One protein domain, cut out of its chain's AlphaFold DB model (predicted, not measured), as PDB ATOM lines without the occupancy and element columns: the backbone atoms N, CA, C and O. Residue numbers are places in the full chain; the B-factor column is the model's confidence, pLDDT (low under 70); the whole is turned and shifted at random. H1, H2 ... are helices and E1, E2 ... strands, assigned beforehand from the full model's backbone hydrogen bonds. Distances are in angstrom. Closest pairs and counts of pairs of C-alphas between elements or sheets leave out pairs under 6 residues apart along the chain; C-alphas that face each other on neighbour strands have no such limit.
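This is residues 2 to 157 of the 297 residues of an uncharacterized protein of Nitrososphaeria archaeon (UniProt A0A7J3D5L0). A twisted sheet of six strands forms the middle layer, with H1 and H5 over one face and H3 and H4 over the other; H2 lies out beyond one end of the strands, clear of the sheet and the other helices. The printed part has 156 residues, with five named helices and six named strands in the order H1 E1 E2 H2 E3 H3 E4 H4 E5 E6 H5, class mixed. The mixed sheet runs E1 E2 E3 E4 E5 E6, with E3, E4 and E5 parallel. The whole is compact, with a radius of gyration of the C-alphas of 15.4 A, and elongated, spanning 48 by 30 by 28 A.

H1, residues 2 to 17, is on the sheet at a height over the sheet of 8.8 A. E1, residues 25 to 35, and E2, residues 38 to 47, form an antiparallel hairpin, with N 30 and O 43 within hydrogen-bond range at 2.7 A; E1 bends by 92 degrees at residue 32. H2, residues 54 to 63, is not on the sheet. E3, residues 68 to 76, is antiparallel to E2, with N 71 and O 44 at 2.8 A. H1 lies over E2 and E3; its closest C-alphas to E3 are Leu 4 and Gly 75, 6.0 A. H3, residues 81 to 94, is on the opposite face from H1. E4, residues 100 to 107, is parallel to E3, with N 102 and O 70 at 2.8 A; E3, H3, E4 form a strand-helix-strand unit, two parallel neighbour strands with a helix between, its crossover right-handed. H4, residues 113 to 120, only just touches H3, with 3 pairs of C-alphas within 8 A, made by residue 81 of H3 alone; the closest are Pro 81 and Leu 115, 5.2 A. E5, residues 127 to 133, is parallel to E4, with N 130 and O 103 at 2.9 A; E4, H4, E5 form a second right-handed unit. E6, residues 139 to 141, forms a hairpin with E5, with N 140 and O 131 at 2.8 A. H5, residues 145 to 153, lies over E5; the closest C-alphas are Gly 128 and Gly 147, 3.8 A. In the five helices every O i to N i+4 pair is within hydrogen-bond range.

H1 begins at C-alpha 2, (228.260, 338.287, 455.269), and is 22.7 A long. E3 measures 26.4 A, and H3 20.1 A. H5 ends at C-alpha 153, (224.091, 361.345, 457.218).

The C-alphas farthest apart, Leu 54 and Lys 113, are 49.5 A apart. The printed part has no cut and no long link. Its mean pLDDT is 86.0; residues 50 to 56, 59 to 65 and 156 to 157 are under 70.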
ATOM      1  N   ILE A   2     227.429 337.601 456.285       71.81
ATOM      2  CA  ILE A   2     228.260 338.287 455.269       71.81
ATOM      3  C   ILE A   2     227.799 339.735 455.019       71.81
ATOM      4  O   ILE A   2     228.602 340.648 455.123       71.81
ATOM      5  N   GLU A   3     226.501 339.973 454.810       74.12
ATOM      6  CA  GLU A   3     225.966 341.331 454.579       74.12
ATOM      7  C   GLU A   3     226.191 342.294 455.756       74.12
ATOM      8  O   GLU A   3     226.506 343.460 455.547       74.12
ATOM      9  N   LEU A   4     226.072 341.811 456.998       81.62
ATOM     10  CA  LEU A   4     226.326 342.625 458.193       81.62
ATOM     11  C   LEU A   4     227.812 342.970 458.328       81.62
ATOM     12  O   LEU A   4     228.136 344.073 458.756       81.62
ATOM     13  N   ASN A   5     228.703 342.051 457.941       81.38
ATOM     14  CA  ASN A   5     230.142 342.303 457.916       81.38
ATOM     15  C   ASN A   5     230.505 343.331 456.844       81.38
ATOM     16  O   ASN A   5     231.265 344.246 457.128       81.38
ATOM     17  N   ILE A   6     229.892 343.246 455.658       77.44
ATOM     18  CA  ILE A   6     230.054 344.260 454.612       77.44
ATOM     19  C   ILE A   6     229.636 345.627 455.157       77.44
ATOM     20  O   ILE A   6     230.393 346.582 455.064       77.44
ATOM     21  N   ILE A   7     228.465 345.729 455.790       82.94
ATOM     22  CA  ILE A   7     227.981 347.004 456.338       82.94
ATOM     23  C   ILE A   7     228.870 347.520 457.470       82.94
ATOM     24  O   ILE A   7     229.106 348.725 457.553       82.94
ATOM     25  N   LYS A   8     229.399 346.628 458.311       87.00
ATOM     26  CA  LYS A   8     230.413 346.975 459.311       87.00
ATOM     27  C   LYS A   8     231.618 347.629 458.628       87.00
ATOM     28  O   LYS A   8     231.943 348.767 458.952       87.00
ATOM     29  N   ASP A   9     232.227 346.951 457.659       82.75
ATOM     30  CA  ASP A   9     233.418 347.439 456.953       82.75
ATOM     31  C   ASP A   9     233.137 348.776 456.235       82.75
ATOM     32  O   ASP A   9     233.939 349.707 456.288       82.75
ATOM     33  N   LEU A  10     231.947 348.909 455.644       80.88
ATOM     34  CA  LEU A  10     231.448 350.129 455.009       80.88
ATOM     35  C   LEU A  10     231.350 351.309 455.998       80.88
ATOM     36  O   LEU A  10     231.802 352.415 455.701       80.88
ATOM     37  N   ILE A  11     230.765 351.104 457.179       86.19
ATOM     38  CA  ILE A  11     230.629 352.158 458.198       86.19
ATOM     39  C   ILE A  11     231.987 352.532 458.789       86.19
ATOM     40  O   ILE A  11     232.251 353.716 459.006       86.19
ATOM     41  N   GLU A  12     232.840 351.540 459.043       86.75
ATOM     42  CA  GLU A  12     234.190 351.758 459.557       86.75
ATOM     43  C   GLU A  12     234.985 352.670 458.618       86.75
ATOM     44  O   GLU A  12     235.531 353.684 459.052       86.75
ATOM     45  N   GLU A  13     234.960 352.373 457.320       81.12
ATOM     46  CA  GLU A  13     235.647 353.165 456.303       81.12
ATOM     47  C   GLU A  13     235.147 354.620 456.268       81.12
ATOM     48  O   GLU A  13     235.943 355.562 456.206       81.12
ATOM     49  N   ARG A  14     233.829 354.837 456.382       82.62
ATOM     50  CA  ARG A  14     233.239 356.192 456.429       82.62
ATOM     51  C   ARG A  14     233.656 356.977 457.667       82.62
ATOM     52  O   ARG A  14     233.843 358.193 457.585       82.62
ATOM     53  N   LEU A  15     233.792 356.308 458.814       86.31
ATOM     54  CA  LEU A  15     234.296 356.929 460.041       86.31
ATOM     55  C   LEU A  15     235.756 357.354 459.869       86.31
ATOM     56  O   LEU A  15     236.084 358.506 460.147       86.31
ATOM     57  N   VAL A  16     236.606 356.457 459.362       83.62
ATOM     58  CA  VAL A  16     238.047 356.702 459.180       83.62
ATOM     59  C   VAL A  16     238.306 357.835 458.185       83.62
ATOM     60  O   VAL A  16     239.155 358.695 458.428       83.62
ATOM     61  N   LYS A  17     237.538 357.897 457.092       77.56
ATOM     62  CA  LYS A  17     237.640 358.975 456.094       77.56
ATOM     63  C   LYS A  17     237.068 360.310 456.557       77.56
ATOM     64  O   LYS A  17     237.404 361.355 456.000       77.56
ATOM     65  N   GLY A  18     236.245 360.303 457.603       78.56
ATOM     66  CA  GLY A  18     235.588 361.501 458.105       78.56
ATOM     67  C   GLY A  18     234.360 361.914 457.292       78.56
ATOM     68  O   GLY A  18     233.939 363.066 457.381       78.56
ATOM     69  N   ASP A  19     233.729 360.995 456.558       78.19
ATOM     70  CA  ASP A  19     232.460 361.262 455.859       78.19
ATOM     71  C   ASP A  19     231.323 361.575 456.845       78.19
ATOM     72  O   ASP A  19     230.309 362.181 456.493       78.19
ATOM     73  N   LEU A  20     231.505 361.179 458.107       83.62
ATOM     74  CA  LEU A  20     230.593 361.438 459.216       83.62
ATOM     75  C   LEU A  20     230.986 362.665 460.055       83.62
ATOM     76  O   LEU A  20     230.426 362.860 461.132       83.62
ATOM     77  N   ARG A  21     231.881 363.534 459.555       82.38
ATOM     78  CA  ARG A  21     232.255 364.805 460.217       82.38
ATOM     79  C   ARG A  21     231.066 365.717 460.508       82.38
ATOM     80  O   ARG A  21     231.079 366.432 461.500       82.38
ATOM     81  N   TRP A  22     230.017 365.648 459.686       80.25
ATOM     82  CA  TRP A  22     228.763 366.371 459.917       80.25
ATOM     83  C   TRP A  22     228.009 365.919 461.177       80.25
ATOM     84  O   TRP A  22     227.159 366.661 461.663       80.25
ATOM     85  N   LEU A  23     228.288 364.714 461.693       85.56
ATOM     86  CA  LEU A  23     227.771 364.237 462.978       85.56
ATOM     87  C   LEU A  23     228.688 364.669 464.122       85.56
ATOM     88  O   LEU A  23     228.221 365.253 465.096       85.56
ATOM     89  N   ALA A  24     229.981 364.369 463.995       86.38
ATOM     90  CA  ALA A  24     231.017 364.781 464.930       86.38
ATOM     91  C   ALA A  24     232.412 364.581 464.335       86.38
ATOM     92  O   ALA A  24     232.621 363.791 463.413       86.38
ATOM     93  N   ASN A  25     233.394 365.248 464.931       87.62
ATOM     94  CA  ASN A  25     234.795 365.018 464.642       87.62
ATOM     95  C   ASN A  25     235.299 363.821 465.466       87.62
ATOM     96  O   ASN A  25     235.745 363.977 466.609       87.62
ATOM     97  N   PHE A  26     235.168 362.621 464.898       89.38
ATOM     98  CA  PHE A  26     235.667 361.380 465.492       89.38
ATOM     99  C   PHE A  26     237.192 361.325 465.406       89.38
ATOM    100  O   PHE A  26     237.772 361.506 464.337       89.38
ATOM    101  N   ASN A  27     237.845 361.087 466.539       87.81
ATOM    102  CA  ASN A  27     239.303 361.034 466.643       87.81
ATOM    103  C   ASN A  27     239.824 359.660 467.076       87.81
ATOM    104  O   ASN A  27     241.025 359.416 466.987       87.81
ATOM    105  N   GLU A  28     238.939 358.772 467.522       90.50
ATOM    106  CA  GLU A  28     239.279 357.415 467.912       90.50
ATOM    107  C   GLU A  28     238.198 356.453 467.417       90.50
ATOM    108  O   GLU A  28     237.012 356.674 467.653       90.50
ATOM    109  N   VAL A  29     238.613 355.377 466.748       91.69
ATOM    110  CA  VAL A  29     237.741 354.275 466.321       91.69
ATOM    111  C   VAL A  29     238.303 352.987 466.915       91.69
ATOM    112  O   VAL A  29     239.475 352.670 466.726       91.69
ATOM    113  N   ARG A  30     237.475 352.250 467.654       92.06
ATOM    114  CA  ARG A  30     237.798 350.958 468.268       92.06
ATOM    115  C   ARG A  30     236.883 349.882 467.698       92.06
ATOM    116  O   ARG A  30     235.682 350.099 467.529       92.06
ATOM    117  N   LYS A  31     237.452 348.708 467.445       91.00
ATOM    118  CA  LYS A  31     236.692 347.514 467.064       91.00
ATOM    119  C   LYS A  31     236.316 346.718 468.304       91.00
ATOM    120  O   LYS A  31     237.063 346.724 469.280       91.00
ATOM    121  N   ASP A  32     235.175 346.043 468.224       90.69
ATOM    122  CA  ASP A  32     234.718 345.046 469.197       90.69
ATOM    123  C   ASP A  32     234.765 345.568 470.650       90.69
ATOM    124  O   ASP A  32     235.292 344.942 471.567       90.69
ATOM    125  N   HIS A  33     234.227 346.774 470.849       92.19
ATOM    126  CA  HIS A  33     234.213 347.445 472.142       92.19
ATOM    127  C   HIS A  33     233.084 346.905 473.022       92.19
ATOM    128  O   HIS A  33     231.917 346.919 472.629       92.19
ATOM    129  N   THR A  34     233.417 346.460 474.231       91.12
ATOM    130  CA  THR A  34     232.451 345.834 475.139       91.12
ATOM    131  C   THR A  34     231.962 346.809 476.200       91.12
ATOM    132  O   THR A  34     232.763 347.359 476.949       91.12
ATOM    133  N   ILE A  35     230.640 346.949 476.320       90.06
ATOM    134  CA  ILE A  35     229.981 347.682 477.407       90.06
ATOM    135  C   ILE A  35     229.001 346.740 478.098       90.06
ATOM    136  O   ILE A  35     228.068 346.228 477.477       90.06
ATOM    137  N   ASN A  36     229.216 346.508 479.395       84.69
ATOM    138  CA  ASN A  36     228.345 345.697 480.254       84.69
ATOM    139  C   ASN A  36     227.951 344.335 479.631       84.69
ATOM    140  O   ASN A  36     226.781 343.944 479.612       84.69
ATOM    141  N   GLY A  37     228.933 343.644 479.040       83.38
ATOM    142  CA  GLY A  37     228.761 342.339 478.390       83.38
ATOM    143  C   GLY A  37     228.197 342.372 476.964       83.38
ATOM    144  O   GLY A  37     228.134 341.327 476.325       83.38
ATOM    145  N   THR A  38     227.823 343.540 476.430       88.25
ATOM    146  CA  THR A  38     227.442 343.694 475.017       88.25
ATOM    147  C   THR A  38     228.641 344.165 474.209       88.25
ATOM    148  O   THR A  38     229.230 345.193 474.531       88.25
ATOM    149  N   THR A  39     229.001 343.422 473.161       91.19
ATOM    150  CA  THR A  39     230.115 343.780 472.273       91.19
ATOM    151  C   THR A  39     229.588 344.543 471.065       91.19
ATOM    152  O   THR A  39     228.725 344.048 470.340       91.19
ATOM    153  N   PHE A  40     230.113 345.743 470.844       93.00
ATOM    154  CA  PHE A  40     229.805 346.592 469.701       93.00
ATOM    155  C   PHE A  40     230.904 346.445 468.651       93.00
ATOM    156  O   PHE A  40     232.050 346.804 468.933       93.00
ATOM    157  N   PRO A  41     230.594 345.953 467.436       92.00
ATOM    158  CA  PRO A  41     231.613 345.748 466.413       92.00
ATOM    159  C   PRO A  41     232.389 347.017 466.040       92.00
ATOM    160  O   PRO A  41     233.554 346.911 465.658       92.00
ATOM    161  N   ILE A  42     231.760 348.194 466.152       93.44
ATOM    162  CA  ILE A  42     232.416 349.495 465.971       93.44
ATOM    163  C   ILE A  42     231.978 350.431 467.091       93.44
ATOM    164  O   ILE A  42     230.784 350.614 467.340       93.44
ATOM    165  N   TYR A  43     232.967 351.062 467.710       94.94
ATOM    166  CA  TYR A  43     232.815 352.198 468.600       94.94
ATOM    167  C   TYR A  43     233.696 353.336 468.099       94.94
ATOM    168  O   TYR A  43     234.876 353.120 467.830       94.94
ATOM    169  N   ALA A  44     233.161 354.547 467.997       93.88
ATOM    170  CA  ALA A  44     233.968 355.732 467.745       93.88
ATOM    171  C   ALA A  44     233.702 356.804 468.798       93.88
ATOM    172  O   ALA A  44     232.569 356.993 469.239       93.88
ATOM    173  N   SER A  45     234.754 357.508 469.203       93.62
ATOM    174  CA  SER A  45     234.671 358.635 470.125       93.62
ATOM    175  C   SER A  45     235.210 359.902 469.463       93.62
ATOM    176  O   SER A  45     236.002 359.857 468.515       93.62
ATOM    177  N   GLY A  46     234.702 361.049 469.902       91.44
ATOM    178  CA  GLY A  46     235.037 362.335 469.316       91.44
ATOM    179  C   GLY A  46     234.388 363.498 470.041       91.44
ATOM    180  O   GLY A  46     233.959 363.394 471.192       91.44
ATOM    181  N   GLY A  47     234.305 364.625 469.347       88.81
ATOM    182  CA  GLY A  47     233.625 365.812 469.848       88.81
ATOM    183  C   GLY A  47     233.143 366.711 468.723       88.81
ATOM    184  O   GLY A  47     233.400 366.463 467.547       88.81
ATOM    185  N   LEU A  48     232.457 367.786 469.097       81.69
ATOM    186  CA  LEU A  48     231.952 368.777 468.140       81.69
ATOM    187  C   LEU A  48     232.996 369.827 467.743       81.69
ATOM    188  O   LEU A  48     232.743 370.645 466.863       81.69
ATOM    189  N   GLN A  49     234.158 369.838 468.400       75.56
ATOM    190  CA  GLN A  49     235.180 370.842 468.138       75.56
ATOM    191  C   GLN A  49     235.916 370.577 466.822       75.56
ATOM    192  O   GLN A  49     236.504 369.512 466.597       75.56
ATOM    193  N   GLU A  50     235.935 371.603 465.978       68.75
ATOM    194  CA  GLU A  50     236.685 371.609 464.734       68.75
ATOM    195  C   GLU A  50     238.186 371.721 465.016       68.75
ATOM    196  O   GLU A  50     238.651 372.562 465.790       68.75
ATOM    197  N   ARG A  51     238.970 370.864 464.357       62.03
ATOM    198  CA  ARG A  51     240.443 370.858 464.441       62.03
ATOM    199  C   ARG A  51     241.108 371.309 463.137       62.03
ATOM    200  O   ARG A  51     242.270 370.985 462.911       62.03
ATOM    201  N   GLY A  52     240.371 372.022 462.284       65.81
ATOM    202  CA  GLY A  52     240.843 372.524 460.993       65.81
ATOM    203  C   GLY A  52     241.889 373.645 461.093       65.81
ATOM    204  O   GLY A  52     242.643 373.752 462.061       65.81
ATOM    205  N   PHE A  53     241.939 374.510 460.073       65.44
ATOM    206  CA  PHE A  53     242.843 375.667 460.006       65.44
ATOM    207  C   PHE A  53     242.829 376.521 461.286       65.44
ATOM    208  O   PHE A  53     241.802 376.631 461.956       65.44
ATOM    209  N   LEU A  54     243.953 377.175 461.600       68.75
ATOM    210  CA  LEU A  54     244.200 377.871 462.874       68.75
ATOM    211  C   LEU A  54     243.024 378.756 463.344       68.75
ATOM    212  O   LEU A  54     242.610 378.671 464.497       68.75
ATOM    213  N   LEU A  55     242.433 379.539 462.434       69.31
ATOM    214  CA  LEU A  55     241.287 380.415 462.721       69.31
ATOM    215  C   LEU A  55     240.004 379.637 463.054       69.31
ATOM    216  O   LEU A  55     239.294 379.992 463.992       69.31
ATOM    217  N   SER A  56     239.737 378.542 462.335       68.31
ATOM    218  CA  SER A  56     238.588 377.665 462.604       68.31
ATOM    219  C   SER A  56     238.699 376.976 463.968       68.31
ATOM    220  O   SER A  56     237.706 376.840 464.678       68.31
ATOM    221  N   ARG A  57     239.926 376.636 464.386       72.50
ATOM    222  CA  ARG A  57     240.207 376.032 465.691       72.50
ATOM    223  C   ARG A  57     240.007 377.018 466.841       72.50
ATOM    224  O   ARG A  57     239.443 376.644 467.864       72.50
ATOM    225  N   ILE A  58     240.449 378.268 466.678       72.19
ATOM    226  CA  ILE A  58     240.246 379.327 467.681       72.19
ATOM    227  C   ILE A  58     238.750 379.612 467.845       72.19
ATOM    228  O   ILE A  58     238.250 379.630 468.969       72.19
ATOM    229  N   PHE A  59     238.024 379.761 466.734       68.62
ATOM    230  CA  PHE A  59     236.583 380.004 466.768       68.62
ATOM    231  C   PHE A  59     235.826 378.841 467.422       68.62
ATOM    232  O   PHE A  59     235.002 379.054 468.309       68.62
ATOM    233  N   SER A  60     236.156 377.601 467.054       67.50
ATOM    234  CA  SER A  60     235.512 376.426 467.642       67.50
ATOM    235  C   SER A  60     235.833 376.250 469.130       67.50
ATOM    236  O   SER A  60     234.954 375.898 469.911       67.50
ATOM    237  N   GLY A  61     237.059 376.561 469.559       68.94
ATOM    238  CA  GLY A  61     237.440 376.505 470.972       68.94
ATOM    239  C   GLY A  61     236.691 377.501 471.867       68.94
ATOM    240  O   GLY A  61     236.547 377.236 473.059       68.94
ATOM    241  N   LEU A  62     236.213 378.616 471.302       67.75
ATOM    242  CA  LEU A  62     235.493 379.672 472.023       67.75
ATOM    243  C   LEU A  62     233.970 379.508 471.972       67.75
ATOM    244  O   LEU A  62     233.295 379.810 472.952       67.75
ATOM    245  N   VAL A  63     233.430 379.054 470.838       69.56
ATOM    246  CA  VAL A  63     231.980 379.065 470.573       69.56
ATOM    247  C   VAL A  63     231.353 377.676 470.707       69.56
ATOM    248  O   VAL A  63     230.171 377.563 471.025       69.56
ATOM    249  N   THR A  64     232.111 376.601 470.468       65.94
ATOM    250  CA  THR A  64     231.550 375.247 470.443       65.94
ATOM    251  C   THR A  64     231.590 374.604 471.836       65.94
ATOM    252  O   THR A  64     232.672 374.501 472.428       65.94
ATOM    253  N   PRO A  65     230.450 374.112 472.361       67.19
ATOM    254  CA  PRO A  65     230.421 373.392 473.629       67.19
ATOM    255  C   PRO A  65     231.325 372.153 473.589       67.19
ATOM    256  O   PRO A  65     231.454 371.491 472.555       67.19
ATOM    257  N   LYS A  66     231.929 371.804 474.729       73.75
ATOM    258  CA  LYS A  66     232.820 370.638 474.871       73.75
ATOM    259  C   LYS A  66     232.040 369.324 475.018       73.75
ATOM    260  O   LYS A  66     232.341 368.529 475.903       73.75
ATOM    261  N   TYR A  67     231.039 369.099 474.170       80.81
ATOM    262  CA  TYR A  67     230.303 367.839 474.162       80.81
ATOM    263  C   TYR A  67     231.187 366.717 473.619       80.81
ATOM    264  O   TYR A  67     231.820 366.862 472.565       80.81
ATOM    265  N   LYS A  68     231.230 365.600 474.351       89.75
ATOM    266  CA  LYS A  68     231.802 364.353 473.851       89.75
ATOM    267  C   LYS A  68     230.743 363.632 473.047       89.75
ATOM    268  O   LYS A  68     229.566 363.626 473.401       89.75
ATOM    269  N   VAL A  69     231.178 363.041 471.948       93.00
ATOM    270  CA  VAL A  69     230.305 362.286 471.064       93.00
ATOM    271  C   VAL A  69     230.786 360.850 471.008       93.00
ATOM    272  O   VAL A  69     231.972 360.590 470.799       93.00
ATOM    273  N   HIS A  70     229.848 359.927 471.160       95.25
ATOM    274  CA  HIS A  70     230.054 358.495 471.074       95.25
ATOM    275  C   HIS A  70     229.194 357.931 469.952       95.25
ATOM    276  O   HIS A  70     228.008 358.223 469.857       95.25
ATOM    277  N   PHE A  71     229.789 357.116 469.096       95.38
ATOM    278  CA  PHE A  71     229.103 356.411 468.028       95.38
ATOM    279  C   PHE A  71     229.239 354.910 468.252       95.38
ATOM    280  O   PHE A  71     230.339 354.409 468.484       95.38
ATOM    281  N   PHE A  72     228.122 354.205 468.146       95.44
ATOM    282  CA  PHE A  72     228.024 352.764 468.296       95.44
ATOM    283  C   PHE A  72     227.357 352.165 467.072       95.44
ATOM    284  O   PHE A  72     226.287 352.608 466.659       95.44
ATOM    285  N   PHE A  73     227.960 351.111 466.540       94.31
ATOM    286  CA  PHE A  73     227.339 350.250 465.545       94.31
ATOM    287  C   PHE A  73     226.978 348.913 466.181       94.31
ATOM    288  O   PHE A  73     227.811 348.306 466.856       94.31
ATOM    289  N   TYR A  74     225.764 348.432 465.928       93.31
ATOM    290  CA  TYR A  74     225.328 347.106 466.343       93.31
ATOM    291  C   TYR A  74     224.575 346.402 465.210       93.31
ATOM    292  O   TYR A  74     223.475 346.801 464.825       93.31
ATOM    293  N   GLY A  75     225.185 345.341 464.681       89.75
ATOM    294  CA  GLY A  75     224.598 344.469 463.666       89.75
ATOM    295  C   GLY A  75     224.042 343.190 464.292       89.75
ATOM    296  O   GLY A  75     224.761 342.508 465.019       89.75
ATOM    297  N   CYS A  76     222.793 342.832 464.001       88.38
ATOM    298  CA  CYS A  76     222.148 341.624 464.530       88.38
ATOM    299  C   CYS A  76     221.199 340.971 463.509       88.38
ATOM    300  O   CYS A  76     220.916 341.529 462.452       88.38
ATOM    301  N   SER A  77     220.744 339.743 463.777       85.69
ATOM    302  CA  SER A  77     219.774 339.072 462.889       85.69
ATOM    303  C   SER A  77     218.339 339.492 463.209       85.69
ATOM    304  O   SER A  77     217.603 339.853 462.293       85.69
ATOM    305  N   ASP A  78     218.001 339.484 464.498       87.19
ATOM    306  CA  ASP A  78     216.740 339.947 465.072       87.19
ATOM    307  C   ASP A  78     217.053 340.702 466.374       87.19
ATOM    308  O   ASP A  78     217.980 340.323 467.103       87.19
ATOM    309  N   LEU A  79     216.333 341.792 466.633       88.62
ATOM    310  CA  LEU A  79     216.565 342.679 467.769       88.62
ATOM    311  C   LEU A  79     215.335 342.713 468.674       88.62
ATOM    312  O   LEU A  79     214.283 343.234 468.315       88.62
ATOM    313  N   GLU A  80     215.487 342.249 469.911       90.38
ATOM    314  CA  GLU A  80     214.394 342.324 470.876       90.38
ATOM    315  C   GLU A  80     214.237 343.742 471.465       90.38
ATOM    316  O   GLU A  80     215.217 344.330 471.946       90.38
ATOM    317  N   PRO A  81     213.004 344.280 471.578       91.12
ATOM    318  CA  PRO A  81     212.761 345.587 472.199       91.12
ATOM    319  C   PRO A  81     213.265 345.685 473.647       91.12
ATOM    320  O   PRO A  81     213.749 346.733 474.081       91.12
ATOM    321  N   LYS A  82     213.179 344.587 474.413       92.06
ATOM    322  CA  LYS A  82     213.679 344.521 475.797       92.06
ATOM    323  C   LYS A  82     215.196 344.695 475.855       92.06
ATOM    324  O   LYS A  82     215.698 345.409 476.726       92.06
ATOM    325  N   PHE A  83     215.913 344.081 474.916       91.31
ATOM    326  CA  PHE A  83     217.359 344.202 474.810       91.31
ATOM    327  C   PHE A  83     217.771 345.633 474.449       91.31
ATOM    328  O   PHE A  83     218.630 346.201 475.124       91.31
ATOM    329  N   LEU A  84     217.090 346.262 473.483       92.31
ATOM    330  CA  LEU A  84     217.326 347.667 473.134       92.31
ATOM    331  C   LEU A  84     217.129 348.593 474.344       92.31
ATOM    332  O   LEU A  84     217.997 349.405 474.650       92.31
ATOM    333  N   LYS A  85     216.036 348.435 475.101       91.94
ATOM    334  CA  LYS A  85     215.801 349.231 476.320       91.94
ATOM    335  C   LYS A  85     216.915 349.043 477.355       91.94
ATOM    336  O   LYS A  85     217.389 350.025 477.926       91.94
ATOM    337  N   LYS A  86     217.373 347.805 477.575       92.94
ATOM    338  CA  LYS A  86     218.500 347.508 478.476       92.94
ATOM    339  C   LYS A  86     219.803 348.165 478.002       92.94
ATOM    340  O   LYS A  86     220.544 348.705 478.826       92.94
ATOM    341  N   MET A  87     220.064 348.155 476.698       92.62
ATOM    342  CA  MET A  87     221.223 348.810 476.086       92.62
ATOM    343  C   MET A  87     221.186 350.327 476.309       92.62
ATOM    344  O   MET A  87     222.145 350.895 476.821       92.62
ATOM    345  N   LEU A  88     220.051 350.969 476.030       92.56
ATOM    346  CA  LEU A  88     219.875 352.414 476.214       92.56
ATOM    347  C   LEU A  88     220.032 352.831 477.682       92.56
ATOM    348  O   LEU A  88     220.667 353.838 477.980       92.56
ATOM    349  N   LEU A  89     219.509 352.033 478.616       91.75
ATOM    350  CA  LEU A  89     219.722 352.251 480.050       91.75
ATOM    351  C   LEU A  89     221.189 352.096 480.457       91.75
ATOM    352  O   LEU A  89     221.641 352.784 481.367       91.75
ATOM    353  N   THR A  90     221.927 351.197 479.807       92.31
ATOM    354  CA  THR A  90     223.362 351.019 480.056       92.31
ATOM    355  C   THR A  90     224.136 352.246 479.586       92.31
ATOM    356  O   THR A  90     224.936 352.777 480.346       92.31
ATOM    357  N   PHE A  91     223.829 352.769 478.397       92.75
ATOM    358  CA  PHE A  91     224.441 353.998 477.896       92.75
ATOM    359  C   PHE A  91     224.215 355.194 478.823       92.75
ATOM    360  O   PHE A  91     225.158 355.913 479.124       92.75
ATOM    361  N   LYS A  92     223.003 355.356 479.364       90.56
ATOM    362  CA  LYS A  92     222.711 356.418 480.343       90.56
ATOM    363  C   LYS A  92     223.490 356.310 481.653       90.56
ATOM    364  O   LYS A  92     223.607 357.299 482.363       90.56
ATOM    365  N   LYS A  93     223.917 355.102 482.029       90.75
ATOM    366  CA  LYS A  93     224.697 354.867 483.253       90.75
ATOM    367  C   LYS A  93     226.190 355.056 483.017       90.75
ATOM    368  O   LYS A  93     226.878 355.516 483.917       90.75
ATOM    369  N   GLU A  94     226.662 354.663 481.840       89.94
ATOM    370  CA  GLU A  94     228.079 354.694 481.475       89.94
ATOM    371  C   GLU A  94     228.545 356.100 481.073       89.94
ATOM    372  O   GLU A  94     229.666 356.497 481.385       89.94
ATOM    373  N   PHE A  95     227.686 356.861 480.388       90.06
ATOM    374  CA  PHE A  95     228.021 358.165 479.816       90.06
ATOM    375  C   PHE A  95     227.335 359.313 480.560       90.06
ATOM    376  O   PHE A  95     226.274 359.145 481.165       90.06
ATOM    377  N   GLY A  96     227.957 360.493 480.521       83.19
ATOM    378  CA  GLY A  96     227.451 361.686 481.192       83.19
ATOM    379  C   GLY A  96     226.184 362.242 480.538       83.19
ATOM    380  O   GLY A  96     225.883 361.971 479.379       83.19
ATOM    381  N   THR A  97     225.449 363.087 481.264       81.62
ATOM    382  CA  THR A  97     224.236 363.752 480.745       81.62
ATOM    383  C   THR A  97     224.512 364.703 479.579       81.62
ATOM    384  O   THR A  97     223.608 364.984 478.796       81.62
ATOM    385  N   ASP A  98     225.751 365.180 479.471       85.56
ATOM    386  CA  ASP A  98     226.213 366.078 478.412       85.56
ATOM    387  C   ASP A  98     226.822 365.323 477.217       85.56
ATOM    388  O   ASP A  98     227.158 365.937 476.205       85.56
ATOM    389  N   ASP A  99     226.968 363.999 477.303       91.00
ATOM    390  CA  ASP A  99     227.532 363.201 476.219       91.00
ATOM    391  C   ASP A  99     226.450 362.887 475.181       91.00
ATOM    392  O   ASP A  99     225.316 362.536 475.511       91.00
ATOM    393  N   TRP A 100     226.791 363.007 473.899       93.56
ATOM    394  CA  TRP A 100     225.892 362.642 472.806       93.56
ATOM    395  C   TRP A 100     226.229 361.259 472.284       93.56
ATOM    396  O   TRP A 100     227.381 360.957 471.978       93.56
ATOM    397  N   ILE A 101     225.211 360.425 472.133       95.19
ATOM    398  CA  ILE A 101     225.358 359.029 471.747       95.19
ATOM    399  C   ILE A 101     224.581 358.792 470.462       95.19
ATOM    400  O   ILE A 101     223.372 358.982 470.402       95.19
ATOM    401  N   PHE A 102     225.274 358.335 469.433       95.38
ATOM    402  CA  PHE A 102     224.696 357.868 468.188       95.38
ATOM    403  C   PHE A 102     224.718 356.344 468.180       95.38
ATOM    404  O   PHE A 102     225.786 355.738 468.156       95.38
ATOM    405  N   LEU A 103     223.546 355.718 468.193       95.50
ATOM    406  CA  LEU A 103     223.388 354.275 468.081       95.50
ATOM    407  C   LEU A 103     222.851 353.932 466.693       95.50
ATOM    408  O   LEU A 103     221.692 354.202 466.374       95.50
ATOM    409  N   ASN A 104     223.693 353.309 465.875       94.44
ATOM    410  CA  ASN A 104     223.282 352.722 464.616       94.44
ATOM    411  C   ASN A 104     223.001 351.226 464.773       94.44
ATOM    412  O   ASN A 104     223.870 350.453 465.177       94.44
ATOM    413  N   LEU A 105     221.778 350.833 464.434       93.62
ATOM    414  CA  LEU A 105     221.293 349.463 464.488       93.62
ATOM    415  C   LEU A 105     221.091 348.951 463.068       93.62
ATOM    416  O   LEU A 105     220.434 349.598 462.254       93.62
ATOM    417  N   VAL A 106     221.612 347.768 462.777       91.19
ATOM    418  CA  VAL A 106     221.356 347.094 461.507       91.19
ATOM    419  C   VAL A 106     220.868 345.696 461.799       91.19
ATOM    420  O   VAL A 106     221.554 344.919 462.464       91.19
ATOM    421  N   GLN A 107     219.678 345.380 461.306       90.94
ATOM    422  CA  GLN A 107     219.104 344.055 461.443       90.94
ATOM    423  C   GLN A 107     218.827 343.424 460.089       90.94
ATOM    424  O   GLN A 107     218.504 344.108 459.118       90.94
ATOM    425  N   LYS A 108     218.955 342.098 460.022       86.31
ATOM    426  CA  LYS A 108     218.659 341.375 458.788       86.31
ATOM    427  C   LYS A 108     217.156 341.354 458.508       86.31
ATOM    428  O   LYS A 108     216.766 341.621 457.383       86.31
ATOM    429  N   GLN A 109     216.344 341.031 459.511       87.50
ATOM    430  CA  GLN A 109     214.898 340.841 459.365       87.50
ATOM    431  C   GLN A 109     214.113 342.166 459.324       87.50
ATOM    432  O   GLN A 109     214.644 343.203 459.722       87.50
ATOM    433  N   PRO A 110     212.835 342.154 458.899       87.88
ATOM    434  CA  PRO A 110     211.933 343.296 459.033       87.88
ATOM    435  C   PRO A 110     211.725 343.716 460.494       87.88
ATOM    436  O   PRO A 110     211.690 342.885 461.403       87.88
ATOM    437  N   PHE A 111     211.535 345.012 460.739       90.06
ATOM    438  CA  PHE A 111     211.265 345.507 462.091       90.06
ATOM    439  C   PHE A 111     209.869 345.096 462.571       90.06
ATOM    440  O   PHE A 111     208.859 345.409 461.934       90.06
ATOM    441  N   GLN A 112     209.799 344.460 463.741       90.88
ATOM    442  CA  GLN A 112     208.535 344.192 464.430       90.88
ATOM    443  C   GLN A 112     207.896 345.501 464.923       90.88
ATOM    444  O   GLN A 112     208.605 346.451 465.265       90.88
ATOM    445  N   LYS A 113     206.557 345.559 464.998       90.19
ATOM    446  CA  LYS A 113     205.809 346.776 465.385       90.19
ATOM    447  C   LYS A 113     206.288 347.366 466.717       90.19
ATOM    448  O   LYS A 113     206.560 348.562 466.783       90.19
ATOM    449  N   ASP A 114     206.483 346.523 467.724       90.50
ATOM    450  CA  ASP A 114     206.922 346.933 469.063       90.50
ATOM    451  C   ASP A 114     208.314 347.580 469.053       90.50
ATOM    452  O   ASP A 114     208.585 348.533 469.791       90.50
ATOM    453  N   LEU A 115     209.206 347.084 468.190       91.12
ATOM    454  CA  LEU A 115     210.544 347.640 468.020       91.12
ATOM    455  C   LEU A 115     210.487 348.992 467.302       91.12
ATOM    456  O   LEU A 115     211.122 349.943 467.757       91.12
ATOM    457  N   LYS A 116     209.681 349.102 466.234       92.56
ATOM    458  CA  LYS A 116     209.455 350.377 465.529       92.56
ATOM    459  C   LYS A 116     208.938 351.448 466.479       92.56
ATOM    460  O   LYS A 116     209.445 352.568 466.474       92.56
ATOM    461  N   GLN A 117     207.963 351.089 467.310       92.50
ATOM    462  CA  GLN A 117     207.392 351.990 468.302       92.50
ATOM    463  C   GLN A 117     208.444 352.399 469.339       92.50
ATOM    464  O   GLN A 117     208.647 353.586 469.569       92.50
ATOM    465  N   THR A 118     209.198 351.431 469.876       91.94
ATOM    466  CA  THR A 118     210.261 351.695 470.860       91.94
ATOM    467  C   THR A 118     211.336 352.644 470.326       91.94
ATOM    468  O   THR A 118     211.826 353.474 471.083       91.94
ATOM    469  N   ILE A 119     211.718 352.526 469.050       92.81
ATOM    470  CA  ILE A 119     212.718 353.407 468.433       92.81
ATOM    471  C   ILE A 119     212.126 354.794 468.192       92.81
ATOM    472  O   ILE A 119     212.722 355.780 468.613       92.81
ATOM    473  N   THR A 120     210.965 354.876 467.540       92.00
ATOM    474  CA  THR A 120     210.373 356.155 467.117       92.00
ATOM    475  C   THR A 120     209.969 357.018 468.313       92.00
ATOM    476  O   THR A 120     210.279 358.204 468.338       92.00
ATOM    477  N   GLU A 121     209.354 356.427 469.342       91.31
ATOM    478  CA  GLU A 121     208.904 357.138 470.551       91.31
ATOM    479  C   GLU A 121     210.042 357.457 471.534       91.31
ATOM    480  O   GLU A 121     209.821 358.059 472.589       91.31
ATOM    481  N   PHE A 122     211.276 357.052 471.226       89.81
ATOM    482  CA  PHE A 122     212.412 357.327 472.088       89.81
ATOM    483  C   PHE A 122     212.760 358.825 472.075       89.81
ATOM    484  O   PHE A 122     213.364 359.340 471.136       89.81
ATOM    485  N   ALA A 123     212.384 359.518 473.150       84.38
ATOM    486  CA  ALA A 123     212.433 360.978 473.244       84.38
ATOM    487  C   ALA A 123     213.685 361.544 473.942       84.38
ATOM    488  O   ALA A 123     213.761 362.752 474.182       84.38
ATOM    489  N   ASP A 124     214.661 360.709 474.312       88.25
ATOM    490  CA  ASP A 124     215.860 361.215 474.986       88.25
ATOM    491  C   ASP A 124     216.665 362.131 474.058       88.25
ATOM    492  O   ASP A 124     216.852 361.822 472.885       88.25
ATOM    493  N   ARG A 125     217.150 363.264 474.566       88.81
ATOM    494  CA  ARG A 125     217.907 364.238 473.772       88.81
ATOM    495  C   ARG A 125     219.389 363.893 473.648       88.81
ATOM    496  O   ARG A 125     220.018 364.409 472.731       88.81
ATOM    497  N   SER A 126     219.937 363.054 474.529       90.25
ATOM    498  CA  SER A 126     221.356 362.681 474.511       90.25
ATOM    499  C   SER A 126     221.649 361.450 473.655       90.25
ATOM    500  O   SER A 126     222.795 361.246 473.268       90.25
ATOM    501  N   ILE A 127     220.638 360.645 473.300       94.38
ATOM    502  CA  ILE A 127     220.829 359.412 472.523       94.38
ATOM    503  C   ILE A 127     220.010 359.453 471.228       94.38
ATOM    504  O   ILE A 127     218.784 359.417 471.251       94.38
ATOM    505  N   GLY A 128     220.675 359.485 470.077       94.56
ATOM    506  CA  GLY A 128     220.065 359.329 468.759       94.56
ATOM    507  C   GLY A 128     220.152 357.893 468.264       94.56
ATOM    508  O   GLY A 128     221.240 357.326 468.217       94.56
ATOM    509  N   ILE A 129     219.026 357.319 467.850       95.38
ATOM    510  CA  ILE A 129     218.952 355.960 467.311       95.38
ATOM    511  C   ILE A 129     218.615 356.045 465.822       95.38
ATOM    512  O   ILE A 129     217.682 356.750 465.440       95.38
ATOM    513  N   ALA A 130     219.345 355.310 464.989       93.81
ATOM    514  CA  ALA A 130     218.977 355.051 463.600       93.81
ATOM    515  C   ALA A 130     219.064 353.551 463.338       93.81
ATOM    516  O   ALA A 130     220.099 352.942 463.600       93.81
ATOM    517  N   ALA A 131     217.988 352.964 462.830       92.06
ATOM    518  CA  ALA A 131     217.868 351.537 462.604       92.06
ATOM    519  C   ALA A 131     217.567 351.238 461.133       92.06
ATOM    520  O   ALA A 131     216.726 351.899 460.530       92.06
ATOM    521  N   TYR A 132     218.234 350.229 460.576       90.69
ATOM    522  CA  TYR A 132     218.055 349.788 459.195       90.69
ATOM    523  C   TYR A 132     217.758 348.288 459.118       90.69
ATOM    524  O   TYR A 132     218.429 347.479 459.764       90.69
ATOM    525  N   SER A 133     216.757 347.931 458.317       87.88
ATOM    526  CA  SER A 133     216.392 346.554 457.979       87.88
ATOM    527  C   SER A 133     216.959 346.214 456.605       87.88
ATOM    528  O   SER A 133     216.685 346.920 455.633       87.88
ATOM    529  N   LEU A 134     217.751 345.144 456.512       83.25
ATOM    530  CA  LEU A 134     218.360 344.726 455.245       83.25
ATOM    531  C   LEU A 134     217.370 344.048 454.303       83.25
ATOM    532  O   LEU A 134     217.490 344.213 453.096       83.25
ATOM    533  N   ASP A 135     216.399 343.315 454.847       81.69
ATOM    534  CA  ASP A 135     215.403 342.588 454.058       81.69
ATOM    535  C   ASP A 135     214.401 343.536 453.384       81.69
ATOM    536  O   ASP A 135     214.108 343.414 452.198       81.69
ATOM    537  N   THR A 136     213.918 344.539 454.123       82.00
ATOM    538  CA  THR A 136     212.915 345.490 453.608       82.00
ATOM    539  C   THR A 136     213.509 346.782 453.055       82.00
ATOM    540  O   THR A 136     212.789 347.550 452.421       82.00
ATOM    541  N   GLY A 137     214.783 347.080 453.338       80.06
ATOM    542  CA  GLY A 137     215.384 348.393 453.074       80.06
ATOM    543  C   GLY A 137     214.792 349.526 453.924       80.06
ATOM    544  O   GLY A 137     215.080 350.699 453.687       80.06
ATOM    545  N   GLU A 138     213.945 349.199 454.904       87.69
ATOM    546  CA  GLU A 138     213.301 350.178 455.772       87.69
ATOM    547  C   GLU A 138     214.324 350.808 456.719       87.69
ATOM    548  O   GLU A 138     215.115 350.108 457.357       87.69
ATOM    549  N   ALA A 139     214.267 352.133 456.844       89.25
ATOM    550  CA  ALA A 139     215.095 352.895 457.761       89.25
ATOM    551  C   ALA A 139     214.222 353.712 458.719       89.25
ATOM    552  O   ALA A 139     213.284 354.387 458.300       89.25
ATOM    553  N   LEU A 140     214.542 353.647 460.007       91.88
ATOM    554  CA  LEU A 140     213.808 354.290 461.093       91.88
ATOM    555  C   LEU A 140     214.780 355.080 461.964       91.88
ATOM    556  O   LEU A 140     215.954 354.732 462.078       91.88
ATOM    557  N   SER A 141     214.293 356.126 462.618       94.12
ATOM    558  CA  SER A 141     215.083 356.881 463.588       94.12
ATOM    559  C   SER A 141     214.251 357.273 464.792       94.12
ATOM    560  O   SER A 141     213.037 357.427 464.677       94.12
ATOM    561  N   SER A 142     214.914 357.494 465.924       93.75
ATOM    562  CA  SER A 142     214.282 358.131 467.077       93.75
ATOM    563  C   SER A 142     213.815 359.542 466.745       93.75
ATOM    564  O   SER A 142     214.464 360.248 465.963       93.75
ATOM    565  N   ASP A 143     212.708 359.970 467.359       90.12
ATOM    566  CA  ASP A 143     212.111 361.282 467.110       90.12
ATOM    567  C   ASP A 143     212.827 362.429 467.847       90.12
ATOM    568  O   ASP A 143     212.243 363.269 468.527       90.12
ATOM    569  N   ASN A 144     214.150 362.457 467.719       92.00
ATOM    570  CA  ASN A 144     215.019 363.480 468.275       92.00
ATOM    571  C   ASN A 144     216.021 363.967 467.216       92.00
ATOM    572  O   ASN A 144     216.194 363.379 466.144       92.00
ATOM    573  N   THR A 145     216.683 365.088 467.500       88.81
ATOM    574  CA  THR A 145     217.618 365.729 466.561       88.81
ATOM    575  C   THR A 145     218.792 364.819 466.204       88.81
ATOM    576  O   THR A 145     219.189 364.770 465.038       88.81
ATOM    577  N   LEU A 146     219.312 364.067 467.177       91.38
ATOM    578  CA  LEU A 146     220.435 363.153 466.986       91.38
ATOM    579  C   LEU A 146     220.066 361.985 466.059       91.38
ATOM    580  O   LEU A 146     220.786 361.723 465.101       91.38
ATOM    581  N   GLY A 147     218.926 361.328 466.280       90.56
ATOM    582  CA  GLY A 147     218.446 360.209 465.465       90.56
ATOM    583  C   GLY A 147     218.152 360.626 464.029       90.56
ATOM    584  O   GLY A 147     218.634 359.995 463.086       90.56
ATOM    585  N   ARG A 148     217.448 361.751 463.841       90.81
ATOM    586  CA  ARG A 148     217.172 362.304 462.504       90.81
ATOM    587  C   ARG A 148     218.461 362.692 461.764       90.81
ATOM    588  O   ARG A 148     218.583 362.439 460.565       90.81
ATOM    589  N   SER A 149     219.432 363.294 462.461       89.25
ATOM    590  CA  SER A 149     220.742 363.640 461.888       89.25
ATOM    591  C   SER A 149     221.538 362.391 461.504       89.25
ATOM    592  O   SER A 149     222.094 362.319 460.405       89.25
ATOM    593  N   LEU A 150     221.537 361.379 462.374       90.69
ATOM    594  CA  LEU A 150     222.195 360.102 462.133       90.69
ATOM    595  C   LEU A 150     221.633 359.423 460.884       90.69
ATOM    596  O   LEU A 150     222.397 359.111 459.979       90.69
ATOM    597  N   LEU A 151     220.308 359.288 460.780       89.75
ATOM    598  CA  LEU A 151     219.646 358.684 459.621       89.75
ATOM    599  C   LEU A 151     219.947 359.435 458.311       89.75
ATOM    600  O   LEU A 151     220.168 358.823 457.264       89.75
ATOM    601  N   LYS A 152     219.977 360.772 458.363       86.44
ATOM    602  CA  LYS A 152     220.261 361.620 457.197       86.44
ATOM    603  C   LYS A 152     221.686 361.431 456.676       86.44
ATOM    604  O   LYS A 152     221.875 361.374 455.461       86.44
ATOM    605  N   ASN A 153     222.669 361.374 457.574       83.88
ATOM    606  CA  ASN A 153     224.091 361.345 457.218       83.88
ATOM    607  C   ASN A 153     224.611 359.918 456.986       83.88
ATOM    608  O   ASN A 153     225.440 359.684 456.104       83.88
ATOM    609  N   LEU A 154     224.090 358.946 457.730       77.62
ATOM    610  CA  LEU A 154     224.509 357.551 457.712       77.62
ATOM    611  C   LEU A 154     223.643 356.703 456.774       77.62
ATOM    612  O   LEU A 154     223.284 355.586 457.120       77.62
ATOM    613  N   ARG A 155     223.284 357.218 455.589       71.00
ATOM    614  CA  ARG A 155     222.597 356.421 454.555       71.00
ATOM    615  C   ARG A 155     223.419 355.158 454.276       71.00
ATOM    616  O   ARG A 155     224.429 355.234 453.585       71.00
ATOM    617  N   LEU A 156     223.013 354.034 454.868       65.62
ATOM    618  CA  LEU A 156     223.750 352.765 454.847       65.62
ATOM    619  C   LEU A 156     223.681 352.050 453.501       65.62
ATOM    620  O   LEU A 156     224.366 351.055 453.297       65.62
ATOM    621  N   THR A 157     222.842 352.549 452.602       59.66
ATOM    622  CA  THR A 157     222.613 351.946 451.298       59.66
ATOM    623  C   THR A 157     223.692 352.317 450.298       59.66
ATOM    624  O   THR A 157     223.847 351.588 449.339       59.66
TER     625      THR A 157